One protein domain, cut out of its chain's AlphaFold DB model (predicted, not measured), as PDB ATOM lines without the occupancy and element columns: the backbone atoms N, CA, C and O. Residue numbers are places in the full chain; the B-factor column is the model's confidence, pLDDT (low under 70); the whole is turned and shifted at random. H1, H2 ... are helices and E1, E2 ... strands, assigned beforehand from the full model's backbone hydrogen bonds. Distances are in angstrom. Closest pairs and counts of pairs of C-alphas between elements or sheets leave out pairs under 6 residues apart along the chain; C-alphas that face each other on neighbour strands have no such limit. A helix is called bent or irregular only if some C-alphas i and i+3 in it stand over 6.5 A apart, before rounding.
ATOM      1  N   ILE A 306      88.704 178.336 142.793       70.88
ATOM      2  CA  ILE A 306      89.176 177.778 144.052       70.88
ATOM      3  C   ILE A 306      90.400 176.925 143.768       70.88
ATOM      4  O   ILE A 306      90.323 175.906 143.089       70.88
ATOM      5  N   SER A 307      91.537 177.327 144.329       66.88
ATOM      6  CA  SER A 307      92.779 176.563 144.213       66.88
ATOM      7  C   SER A 307      92.733 175.293 145.059       66.88
ATOM      8  O   SER A 307      92.436 175.381 146.249       66.88
ATOM      9  N   GLY A 308      93.131 174.150 144.505       74.25
ATOM     10  CA  GLY A 308      93.112 172.837 145.166       74.25
ATOM     11  C   GLY A 308      92.088 171.902 144.523       74.25
ATOM     12  O   GLY A 308      91.554 172.216 143.461       74.25
ATOM     13  N   ARG A 309      91.817 170.765 145.167       81.62
ATOM     14  CA  ARG A 309      90.819 169.787 144.714       81.62
ATOM     15  C   ARG A 309      89.649 169.733 145.677       81.62
ATOM     16  O   ARG A 309      89.809 169.914 146.884       81.62
ATOM     17  N   ILE A 310      88.461 169.506 145.145       82.88
ATOM     18  CA  ILE A 310      87.239 169.371 145.923       82.88
ATOM     19  C   ILE A 310      86.797 167.916 145.869       82.88
ATOM     20  O   ILE A 310      86.451 167.385 144.818       82.88
ATOM     21  N   ASP A 311      86.799 167.295 147.039       85.50
ATOM     22  CA  ASP A 311      86.331 165.937 147.250       85.50
ATOM     23  C   ASP A 311      84.865 165.979 147.696       85.50
ATOM     24  O   ASP A 311      84.560 166.274 148.857       85.50
ATOM     25  N   ILE A 312      83.950 165.781 146.745       84.50
ATOM     26  CA  ILE A 312      82.504 165.805 146.989       84.50
ATOM     27  C   ILE A 312      82.122 164.563 147.797       84.50
ATOM     28  O   ILE A 312      82.316 163.436 147.356       84.50
ATOM     29  N   ARG A 313      81.560 164.773 148.991       85.75
ATOM     30  CA  ARG A 313      81.185 163.694 149.916       85.75
ATOM     31  C   ARG A 313      79.723 163.305 149.802       85.75
ATOM     32  O   ARG A 313      79.398 162.129 149.913       85.75
ATOM     33  N   ALA A 314      78.854 164.290 149.622       81.31
ATOM     34  CA  ALA A 314      77.423 164.074 149.491       81.31
ATOM     35  C   ALA A 314      76.801 165.196 148.666       81.31
ATOM     36  O   ALA A 314      77.121 166.366 148.874       81.31
ATOM     37  N   THR A 315      75.863 164.846 147.795       81.75
ATOM     38  CA  THR A 315      75.043 165.801 147.050       81.75
ATOM     39  C   THR A 315      73.587 165.570 147.424       81.75
ATOM     40  O   THR A 315      73.130 164.435 147.493       81.75
ATOM     41  N   SER A 316      72.871 166.649 147.720       79.81
ATOM     42  CA  SER A 316      71.454 166.621 148.086       79.81
ATOM     43  C   SER A 316      70.692 167.666 147.286       79.81
ATOM     44  O   SER A 316      71.237 168.729 146.978       79.81
ATOM     45  N   LEU A 317      69.434 167.384 146.957       81.25
ATOM     46  CA  LEU A 317      68.556 168.352 146.308       81.25
ATOM     47  C   LEU A 317      68.352 169.571 147.224       81.25
ATOM     48  O   LEU A 317      68.092 169.430 148.419       81.25
ATOM     49  N   PHE A 318      68.489 170.778 146.684       79.81
ATOM     50  CA  PHE A 318      68.163 172.011 147.402       79.81
ATOM     51  C   PHE A 318      66.820 172.572 146.962       79.81
ATOM     52  O   PHE A 318      65.996 172.904 147.808       79.81
ATOM     53  N   GLN A 319      66.612 172.687 145.650       76.81
ATOM     54  CA  GLN A 319      65.401 173.250 145.066       76.81
ATOM     55  C   GLN A 319      65.199 172.723 143.640       76.81
ATOM     56  O   GLN A 319      66.165 172.585 142.898       76.81
ATOM     57  N   GLY A 320      63.948 172.513 143.233       72.62
ATOM     58  CA  GLY A 320      63.585 172.062 141.887       72.62
ATOM     59  C   GLY A 320      63.179 170.591 141.853       72.62
ATOM     60  O   GLY A 320      63.079 169.950 142.895       72.62
ATOM     61  N   GLN A 321      62.917 170.083 140.654       67.62
ATOM     62  CA  GLN A 321      62.515 168.701 140.409       67.62
ATOM     63  C   GLN A 321      63.534 168.063 139.462       67.62
ATOM     64  O   GLN A 321      63.969 168.693 138.499       67.62
ATOM     65  N   GLU A 322      63.970 166.840 139.763       64.31
ATOM     66  CA  GLU A 322      64.753 166.044 138.815       64.31
ATOM     67  C   GLU A 322      63.789 165.486 137.766       64.31
ATOM     68  O   GLU A 322      63.149 164.458 137.988       64.31
ATOM     69  N   ASP A 323      63.626 166.210 136.658       61.50
ATOM     70  CA  ASP A 323      62.836 165.737 135.524       61.50
ATOM     71  C   ASP A 323      63.481 164.495 134.889       61.50
ATOM     72  O   ASP A 323      64.705 164.355 134.813       61.50
ATOM     73  N   VAL A 324      62.617 163.576 134.459       48.06
ATOM     74  CA  VAL A 324      62.946 162.280 133.855       48.06
ATOM     75  C   VAL A 324      63.750 162.470 132.567       48.06
ATOM     76  O   VAL A 324      63.511 163.406 131.807       48.06
ATOM     77  N   GLU A 325      64.686 161.552 132.317       48.28
ATOM     78  CA  GLU A 325      65.457 161.437 131.078       48.28
ATOM     79  C   GLU A 325      64.572 161.617 129.831       48.28
ATOM     80  O   GLU A 325      63.794 160.746 129.447       48.28
ATOM     81  N   PHE A 332      66.908 175.302 131.842       62.38
ATOM     82  CA  PHE A 332      66.418 176.333 132.763       62.38
ATOM     83  C   PHE A 332      65.524 175.787 133.891       62.38
ATOM     84  O   PHE A 332      65.375 176.465 134.912       62.38
ATOM     85  N   HIS A 333      64.963 174.586 133.729       68.06
ATOM     86  CA  HIS A 333      64.148 173.900 134.739       68.06
ATOM     87  C   HIS A 333      64.935 172.879 135.562       68.06
ATOM     88  O   HIS A 333      64.388 172.314 136.502       68.06
ATOM     89  N   ALA A 334      66.229 172.704 135.272       72.25
ATOM     90  CA  ALA A 334      67.088 171.821 136.045       72.25
ATOM     91  C   ALA A 334      67.072 172.190 137.547       72.25
ATOM     92  O   ALA A 334      66.953 173.377 137.890       72.25
ATOM     93  N   PRO A 335      67.220 171.203 138.443       79.56
ATOM     94  CA  PRO A 335      67.271 171.445 139.875       79.56
ATOM     95  C   PRO A 335      68.597 172.075 140.321       79.56
ATOM     96  O   PRO A 335      69.615 172.060 139.621       79.56
ATOM     97  N   VAL A 336      68.568 172.648 141.519       84.50
ATOM     98  CA  VAL A 336      69.726 173.136 142.266       84.50
ATOM     99  C   VAL A 336      70.048 172.121 143.356       84.50
ATOM    100  O   VAL A 336      69.179 171.765 144.154       84.50
ATOM    101  N   HIS A 337      71.306 171.704 143.439       86.06
ATOM    102  CA  HIS A 337      71.810 170.766 144.440       86.06
ATOM    103  C   HIS A 337      72.786 171.447 145.402       86.06
ATOM    104  O   HIS A 337      73.580 172.291 144.985       86.06
ATOM    105  N   ILE A 338      72.787 171.032 146.671       85.88
ATOM    106  CA  ILE A 338      73.878 171.295 147.617       85.88
ATOM    107  C   ILE A 338      74.822 170.099 147.614       85.88
ATOM    108  O   ILE A 338      74.450 169.004 148.042       85.88
ATOM    109  N   SER A 339      76.063 170.344 147.219       85.31
ATOM    110  CA  SER A 339      77.175 169.413 147.365       85.31
ATOM    111  C   SER A 339      77.979 169.779 148.612       85.31
ATOM    112  O   SER A 339      78.566 170.859 148.693       85.31
ATOM    113  N   THR A 340      77.990 168.888 149.603       84.19
ATOM    114  CA  THR A 340      78.890 168.959 150.759       84.19
ATOM    115  C   THR A 340      80.192 168.278 150.379       84.19
ATOM    116  O   THR A 340      80.206 167.104 150.001       84.19
ATOM    117  N   ALA A 341      81.290 169.012 150.467       83.25
ATOM    118  CA  ALA A 341      82.584 168.560 150.005       83.25
ATOM    119  C   ALA A 341      83.695 168.918 150.993       83.25
ATOM    120  O   ALA A 341      83.541 169.762 151.877       83.25
ATOM    121  N   THR A 342      84.837 168.259 150.838       83.00
ATOM    122  CA  THR A 342      86.079 168.631 151.509       83.00
ATOM    123  C   THR A 342      86.991 169.277 150.484       83.00
ATOM    124  O   THR A 342      87.418 168.644 149.523       83.00
ATOM    125  N   HIS A 343      87.295 170.552 150.682       80.75
ATOM    126  CA  HIS A 343      88.331 171.233 149.933       80.75
ATOM    127  C   HIS A 343      89.692 170.756 150.438       80.75
ATOM    128  O   HIS A 343      90.073 171.027 151.578       80.75
ATOM    129  N   VAL A 344      90.399 170.011 149.594       77.19
ATOM    130  CA  VAL A 344      91.752 169.521 149.831       77.19
ATOM    131  C   VAL A 344      92.714 170.442 149.096       77.19
ATOM    132  O   VAL A 344      92.767 170.480 147.864       77.19
ATOM    133  N   LYS A 345      93.492 171.206 149.856       68.75
ATOM    134  CA  LYS A 345      94.643 171.920 149.308       68.75
ATOM    135  C   LYS A 345      95.852 170.999 149.438       68.75
ATOM    136  O   LYS A 345      96.220 170.671 150.564       68.75
ATOM    137  N   GLU A 346      96.400 170.557 148.304       59.69
ATOM    138  CA  GLU A 346      97.592 169.699 148.270       59.69
ATOM    139  C   GLU A 346      98.735 170.330 149.076       59.69
ATOM    140  O   GLU A 346      98.950 171.549 149.034       59.69
ATOM    141  N   ASP A 519      98.140 168.376 154.955       64.00
ATOM    142  CA  ASP A 519      97.088 168.640 153.973       64.00
ATOM    143  C   ASP A 519      95.992 169.473 154.628       64.00
ATOM    144  O   ASP A 519      95.399 169.088 155.646       64.00
ATOM    145  N   ARG A 520      95.697 170.630 154.038       65.44
ATOM    146  CA  ARG A 520      94.646 171.490 154.565       65.44
ATOM    147  C   ARG A 520      93.315 171.016 154.006       65.44
ATOM    148  O   ARG A 520      92.999 171.261 152.844       65.44
ATOM    149  N   LYS A 521      92.545 170.345 154.859       70.44
ATOM    150  CA  LYS A 521      91.166 169.939 154.586       70.44
ATOM    151  C   LYS A 521      90.221 170.967 155.185       70.44
ATOM    152  O   LYS A 521      90.222 171.177 156.396       70.44
ATOM    153  N   MET A 522      89.445 171.633 154.341       73.19
ATOM    154  CA  MET A 522      88.420 172.582 154.767       73.19
ATOM    155  C   MET A 522      87.057 172.061 154.313       73.19
ATOM    156  O   MET A 522      86.907 171.742 153.135       73.19
ATOM    157  N   PRO A 523      86.059 171.945 155.202       75.94
ATOM    158  CA  PRO A 523      84.714 171.636 154.747       75.94
ATOM    159  C   PRO A 523      84.221 172.774 153.847       75.94
ATOM    160  O   PRO A 523      84.497 173.944 154.103       75.94
ATOM    161  N   VAL A 524      83.507 172.445 152.778       81.12
ATOM    162  CA  VAL A 524      82.931 173.423 151.855       81.12
ATOM    163  C   VAL A 524      81.560 172.947 151.394       81.12
ATOM    164  O   VAL A 524      81.321 171.750 151.236       81.12
ATOM    165  N   GLN A 525      80.641 173.885 151.198       84.00
ATOM    166  CA  GLN A 525      79.337 173.619 150.603       84.00
ATOM    167  C   GLN A 525      79.227 174.373 149.284       84.00
ATOM    168  O   GLN A 525      79.653 175.525 149.184       84.00
ATOM    169  N   ILE A 526      78.684 173.708 148.269       85.75
ATOM    170  CA  ILE A 526      78.618 174.227 146.905       85.75
ATOM    171  C   ILE A 526      77.194 174.074 146.379       85.75
ATOM    172  O   ILE A 526      76.658 172.968 146.379       85.75
ATOM    173  N   LEU A 527      76.596 175.165 145.897       85.69
ATOM    174  CA  LEU A 527      75.371 175.105 145.099       85.69
ATOM    175  C   LEU A 527      75.735 174.799 143.643       85.69
ATOM    176  O   LEU A 527      76.521 175.523 143.027       85.69
ATOM    177  N   SER A 528      75.169 173.723 143.107       85.19
ATOM    178  CA  SER A 528      75.471 173.147 141.787       85.19
ATOM    179  C   SER A 528      74.179 172.782 141.039       85.19
ATOM    180  O   SER A 528      73.095 172.914 141.602       85.19
ATOM    181  N   GLY A 529      74.274 172.386 139.765       83.69
ATOM    182  CA  GLY A 529      73.111 172.149 138.899       83.69
ATOM    183  C   GLY A 529      72.712 173.416 138.136       83.69
ATOM    184  O   GLY A 529      73.524 173.984 137.397       83.69
ATOM    185  N   ASN A 530      71.485 173.899 138.326       84.31
ATOM    186  CA  ASN A 530      70.991 175.107 137.664       84.31
ATOM    187  C   ASN A 530      71.688 176.375 138.163       84.31
ATOM    188  O   ASN A 530      71.339 176.974 139.184       84.31
ATOM    189  N   THR A 531      72.686 176.807 137.398       77.12
ATOM    190  CA  THR A 531      73.569 177.907 137.789       77.12
ATOM    191  C   THR A 531      72.836 179.250 137.844       77.12
ATOM    192  O   THR A 531      73.130 180.061 138.718       77.12
ATOM    193  N   LEU A 532      71.849 179.488 136.973       76.06
ATOM    194  CA  LEU A 532      71.074 180.736 136.971       76.06
ATOM    195  C   LEU A 532      70.209 180.861 138.227       76.06
ATOM    196  O   LEU A 532      70.231 181.898 138.897       76.06
ATOM    197  N   GLN A 533      69.498 179.791 138.591       75.88
ATOM    198  CA  GLN A 533      68.723 179.763 139.830       75.88
ATOM    199  C   GLN A 533      69.630 179.863 141.060       75.88
ATOM    200  O   GLN A 533      69.345 180.650 141.967       75.88
ATOM    201  N   ALA A 534      70.758 179.144 141.062       79.44
ATOM    202  CA  ALA A 534      71.748 179.221 142.129       79.44
ATOM    203  C   ALA A 534      72.262 180.660 142.322       79.44
ATOM    204  O   ALA A 534      72.322 181.123 143.459       79.44
ATOM    205  N   ILE A 535      72.562 181.405 141.244       76.56
ATOM    206  CA  ILE A 535      72.995 182.816 141.322       76.56
ATOM    207  C   ILE A 535      71.916 183.670 141.989       76.56
ATOM    208  O   ILE A 535      72.218 184.468 142.880       76.56
ATOM    209  N   GLY A 536      70.651 183.483 141.603       73.44
ATOM    210  CA  GLY A 536      69.524 184.191 142.209       73.44
ATOM    211  C   GLY A 536      69.354 183.894 143.702       73.44
ATOM    212  O   GLY A 536      69.049 184.797 144.481       73.44
ATOM    213  N   ILE A 537      69.555 182.644 144.128       75.94
ATOM    214  CA  ILE A 537      69.528 182.237 145.546       75.94
ATOM    215  C   ILE A 537      70.707 182.866 146.297       75.94
ATOM    216  O   ILE A 537      70.519 183.516 147.326       75.94
ATOM    217  N   ALA A 538      71.915 182.737 145.755       76.50
ATOM    218  CA  ALA A 538      73.128 183.231 146.383       76.50
ATOM    219  C   ALA A 538      73.134 184.750 146.551       76.50
ATOM    220  O   ALA A 538      73.531 185.231 147.608       76.50
ATOM    221  N   ARG A 539      72.638 185.503 145.560       73.94
ATOM    222  CA  ARG A 539      72.510 186.965 145.645       73.94
ATOM    223  C   ARG A 539      71.495 187.384 146.705       73.94
ATOM    224  O   ARG A 539      71.779 188.288 147.482       73.94
ATOM    225  N   ARG A 540      70.330 186.724 146.764       73.12
ATOM    226  CA  ARG A 540      69.273 187.038 147.745       73.12
ATOM    227  C   ARG A 540      69.709 186.794 149.187       73.12
ATOM    228  O   ARG A 540      69.296 187.539 150.069       73.12
ATOM    229  N   HIS A 541      70.530 185.771 149.413       73.38
ATOM    230  CA  HIS A 541      70.940 185.339 150.750       73.38
ATOM    231  C   HIS A 541      72.421 185.601 151.059       73.38
ATOM    232  O   HIS A 541      72.916 185.125 152.073       73.38
ATOM    233  N   ALA A 542      73.123 186.349 150.202       69.00
ATOM    234  CA  ALA A 542      74.550 186.660 150.332       69.00
ATOM    235  C   ALA A 542      75.443 185.423 150.588       69.00
ATOM    236  O   ALA A 542      76.399 185.489 151.357       69.00
ATOM    237  N   LEU A 543      75.134 184.291 149.940       70.62
ATOM    238  CA  LEU A 543      75.797 183.002 150.199       70.62
ATOM    239  C   LEU A 543      77.202 182.924 149.604       70.62
ATOM    240  O   LEU A 543      78.022 182.137 150.061       70.62
ATOM    241  N   GLY A 544      77.465 183.711 148.565       69.69
ATOM    242  CA  GLY A 544      78.703 183.673 147.806       69.69
ATOM    243  C   GLY A 544      78.448 184.004 146.344       69.69
ATOM    244  O   GLY A 544      77.416 184.557 145.966       69.69
ATOM    245  N   THR A 545      79.401 183.653 145.497       69.44
ATOM    246  CA  THR A 545      79.372 183.951 144.059       69.44
ATOM    247  C   THR A 545      79.799 182.743 143.249       69.44
ATOM    248  O   THR A 545      80.420 181.828 143.790       69.44
ATOM    249  N   ILE A 546      79.517 182.774 141.948       75.75
ATOM    250  CA  ILE A 546      79.953 181.724 141.034       75.75
ATOM    251  C   ILE A 546      81.478 181.573 141.059       75.75
ATOM    252  O   ILE A 546      82.219 182.548 140.899       75.75
ATOM    253  N   SER A 547      81.912 180.337 141.266       76.88
ATOM    254  CA  SER A 547      83.302 179.925 141.324       76.88
ATOM    255  C   SER A 547      83.517 178.665 140.483       76.88
ATOM    256  O   SER A 547      82.660 177.782 140.401       76.88
ATOM    257  N   LEU A 548      84.679 178.587 139.856       80.81
ATOM    258  CA  LEU A 548      85.244 177.402 139.242       80.81
ATOM    259  C   LEU A 548      85.969 176.598 140.318       80.81
ATOM    260  O   LEU A 548      86.673 177.161 141.160       80.81
ATOM    261  N   TYR A 549      85.803 175.285 140.297       81.19
ATOM    262  CA  TYR A 549      86.553 174.383 141.157       81.19
ATOM    263  C   TYR A 549      86.905 173.105 140.414       81.19
ATOM    264  O   TYR A 549      86.252 172.738 139.437       81.19
ATOM    265  N   ARG A 550      87.948 172.436 140.891       84.19
ATOM    266  CA  ARG A 550      88.430 171.184 140.326       84.19
ATOM    267  C   ARG A 550      88.063 170.021 141.237       84.19
ATOM    268  O   ARG A 550      88.236 170.141 142.450       84.19
ATOM    269  N   ASP A 551      87.532 168.937 140.686       85.00
ATOM    270  CA  ASP A 551      87.277 167.713 141.454       85.00
ATOM    271  C   ASP A 551      88.553 166.862 141.625       85.00
ATOM    272  O   ASP A 551      89.661 167.282 141.278       85.00
ATOM    273  N   MET A 552      88.412 165.674 142.216       82.06
ATOM    274  CA  MET A 552      89.531 164.745 142.410       82.06
ATOM    275  C   MET A 552      90.038 164.117 141.099       82.06
ATOM    276  O   MET A 552      91.192 163.685 141.069       82.06
ATOM    277  N   ASP A 553      89.228 164.144 140.034       82.00
ATOM    278  CA  ASP A 553      89.507 163.595 138.698       82.00
ATOM    279  C   ASP A 553      90.034 164.660 137.714       82.00
ATOM    280  O   ASP A 553      90.066 164.445 136.500       82.00
ATOM    281  N   ASP A 554      90.449 165.822 138.227       75.69
ATOM    282  CA  ASP A 554      90.978 166.960 137.467       75.69
ATOM    283  C   ASP A 554      89.950 167.672 136.556       75.69
ATOM    284  O   ASP A 554      90.311 168.517 135.733       75.69
ATOM    285  N   ARG A 555      88.648 167.401 136.718       80.12
ATOM    286  CA  ARG A 555      87.582 168.036 135.928       80.12
ATOM    287  C   ARG A 555      87.175 169.372 136.541       80.12
ATOM    288  O   ARG A 555      87.066 169.516 137.759       80.12
ATOM    289  N   ILE A 556      86.932 170.360 135.679       79.44
ATOM    290  CA  ILE A 556      86.536 171.714 136.085       79.44
ATOM    291  C   ILE A 556      85.013 171.813 136.123       79.44
ATOM    292  O   ILE A 556      84.339 171.626 135.111       79.44
ATOM    293  N   HIS A 557      84.490 172.199 137.280       81.94
ATOM    294  CA  HIS A 557      83.070 172.398 137.537       81.94
ATOM    295  C   HIS A 557      82.774 173.859 137.877       81.94
ATOM    296  O   HIS A 557      83.647 174.608 138.321       81.94
ATOM    297  N   ARG A 558      81.519 174.271 137.672       81.12
ATOM    298  CA  ARG A 558      80.995 175.590 138.051       81.12
ATOM    299  C   ARG A 558      79.984 175.418 139.176       81.12
ATOM    300  O   ARG A 558      79.083 174.594 139.075       81.12
ATOM    301  N   GLY A 559      80.105 176.228 140.217       81.94
ATOM    302  CA  GLY A 559      79.151 176.236 141.320       81.94
ATOM    303  C   GLY A 559      79.315 177.466 142.196       81.94
ATOM    304  O   GLY A 559      80.246 178.249 142.026       81.94
ATOM    305  N   ILE A 560      78.403 177.667 143.135       81.88
ATOM    306  CA  ILE A 560      78.502 178.765 144.099       81.88
ATOM    307  C   ILE A 560      79.026 178.203 145.395       81.88
ATOM    308  O   ILE A 560      78.368 177.384 146.029       81.88
ATOM    309  N   VAL A 561      80.203 178.664 145.791       81.00
ATOM    310  CA  VAL A 561      80.814 178.240 147.046       81.00
ATOM    311  C   VAL A 561      80.273 179.090 148.178       81.00
ATOM    312  O   VAL A 561      80.359 180.318 148.130       81.00
ATOM    313  N   VAL A 562      79.690 178.412 149.161       78.31
ATOM    314  CA  VAL A 562      78.993 179.030 150.284       78.31
ATOM    315  C   VAL A 562      79.999 179.432 151.362       78.31
ATOM    316  O   VAL A 562      80.807 178.615 151.810       78.31
ATOM    317  N   GLU A 563      79.960 180.692 151.791       65.75
ATOM    318  CA  GLU A 563      80.820 181.210 152.858       65.75
ATOM    319  C   GLU A 563      80.376 180.656 154.228       65.75
ATOM    320  O   GLU A 563      79.298 180.982 154.727       65.75
ATOM    321  N   GLN A 564      81.218 179.826 154.863       57.03
ATOM    322  CA  GLN A 564      80.882 179.116 156.113       57.03
ATOM    323  C   GLN A 564      80.476 180.027 157.278       57.03
ATOM    324  O   GLN A 564      79.720 179.607 158.149       57.03
ATOM    325  N   ALA A 565      80.967 181.268 157.305       51.97
ATOM    326  CA  ALA A 565      80.731 182.195 158.406       51.97
ATOM    327  C   ALA A 565      79.308 182.780 158.434       51.97
ATOM    328  O   ALA A 565      78.945 183.421 159.419       51.97
ATOM    329  N   LYS A 566      78.513 182.624 157.362       52.56
ATOM    330  CA  LYS A 566      77.332 183.477 157.157       52.56
ATOM    331  C   LYS A 566      75.982 182.775 157.127       52.56
ATOM    332  O   LYS A 566      74.981 183.472 157.289       52.56
ATOM    333  N   THR A 567      75.868 181.459 156.919       57.59
ATOM    334  CA  THR A 567      74.520 180.871 156.753       57.59
ATOM    335  C   THR A 567      74.439 179.369 157.018       57.59
ATOM    336  O   THR A 567      75.151 178.586 156.397       57.59
ATOM    337  N   ASN A 568      73.485 178.951 157.859       68.81
ATOM    338  CA  ASN A 568      72.999 177.571 157.861       68.81
ATOM    339  C   ASN A 568      72.004 177.396 156.698       68.81
ATOM    340  O   ASN A 568      70.882 177.905 156.755       68.81
TER     341      ASN A 568
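AT A GLANCE: This is residues 306 to 325, 332 to 346 and 519 to 568 of the 751 residues of the protein "Helicase_C_4 domain-containing protein" of Boseongicola sp. SB0665_bin_10 (UniProt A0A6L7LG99). A small closed barrel of five strands, in ring order E1, E2, E3, E5, E4, has three long bent strands, E1 to E3, crossed by the shorter hairpin E4 and E5; H1 packs on its outside. The printed part has 85 residues, along the chain E1 E2 E3 H1 E4 E5. Mostly strand and mixed, with E4 and E1 parallel, it is compact: radius of gyration of the C-alphas 12.7 A, spans 38 by 32 by 18 A.

HOW THE PARTS SIT: Within hydrogen-bond range are N 311 and O 342, 2.9 A, between E1, residues 306 to 319, and E2, residues 336 to 345; N 339 and O 526, 2.8 A, to E3, residues 520 to 529; N 527 and O 560, 2.8 A, to E5, residues 556 to 562; N 547 and O 559, 2.8 A, to E4, residues 546 to 551; and N 310 and O 550, 2.8 A, back to E1. H1, residues 531 to 541, is over E3, height over the sheet 8.7 A, closest C-alphas Leu 527 and Ala 534, 6.2 A; its O i to N i+4 pairs are within range.

IN THESE COORDINATES: E1 starts at C-alpha 306 (89.176, 177.778, 144.052) and spans 24.2 A, E2 25.9 A, E3 26.6 A; E5 ends at C-alpha 562 (78.993, 179.030, 150.284).

THE WHOLE: Cuts separate C-alphas 325 and 332, 15.0 A, and 346 and 519, 5.8 A. The links printed whole are tight. Confidence is under 70 in 21 residues, among them 321 to 325 and 563 to 568.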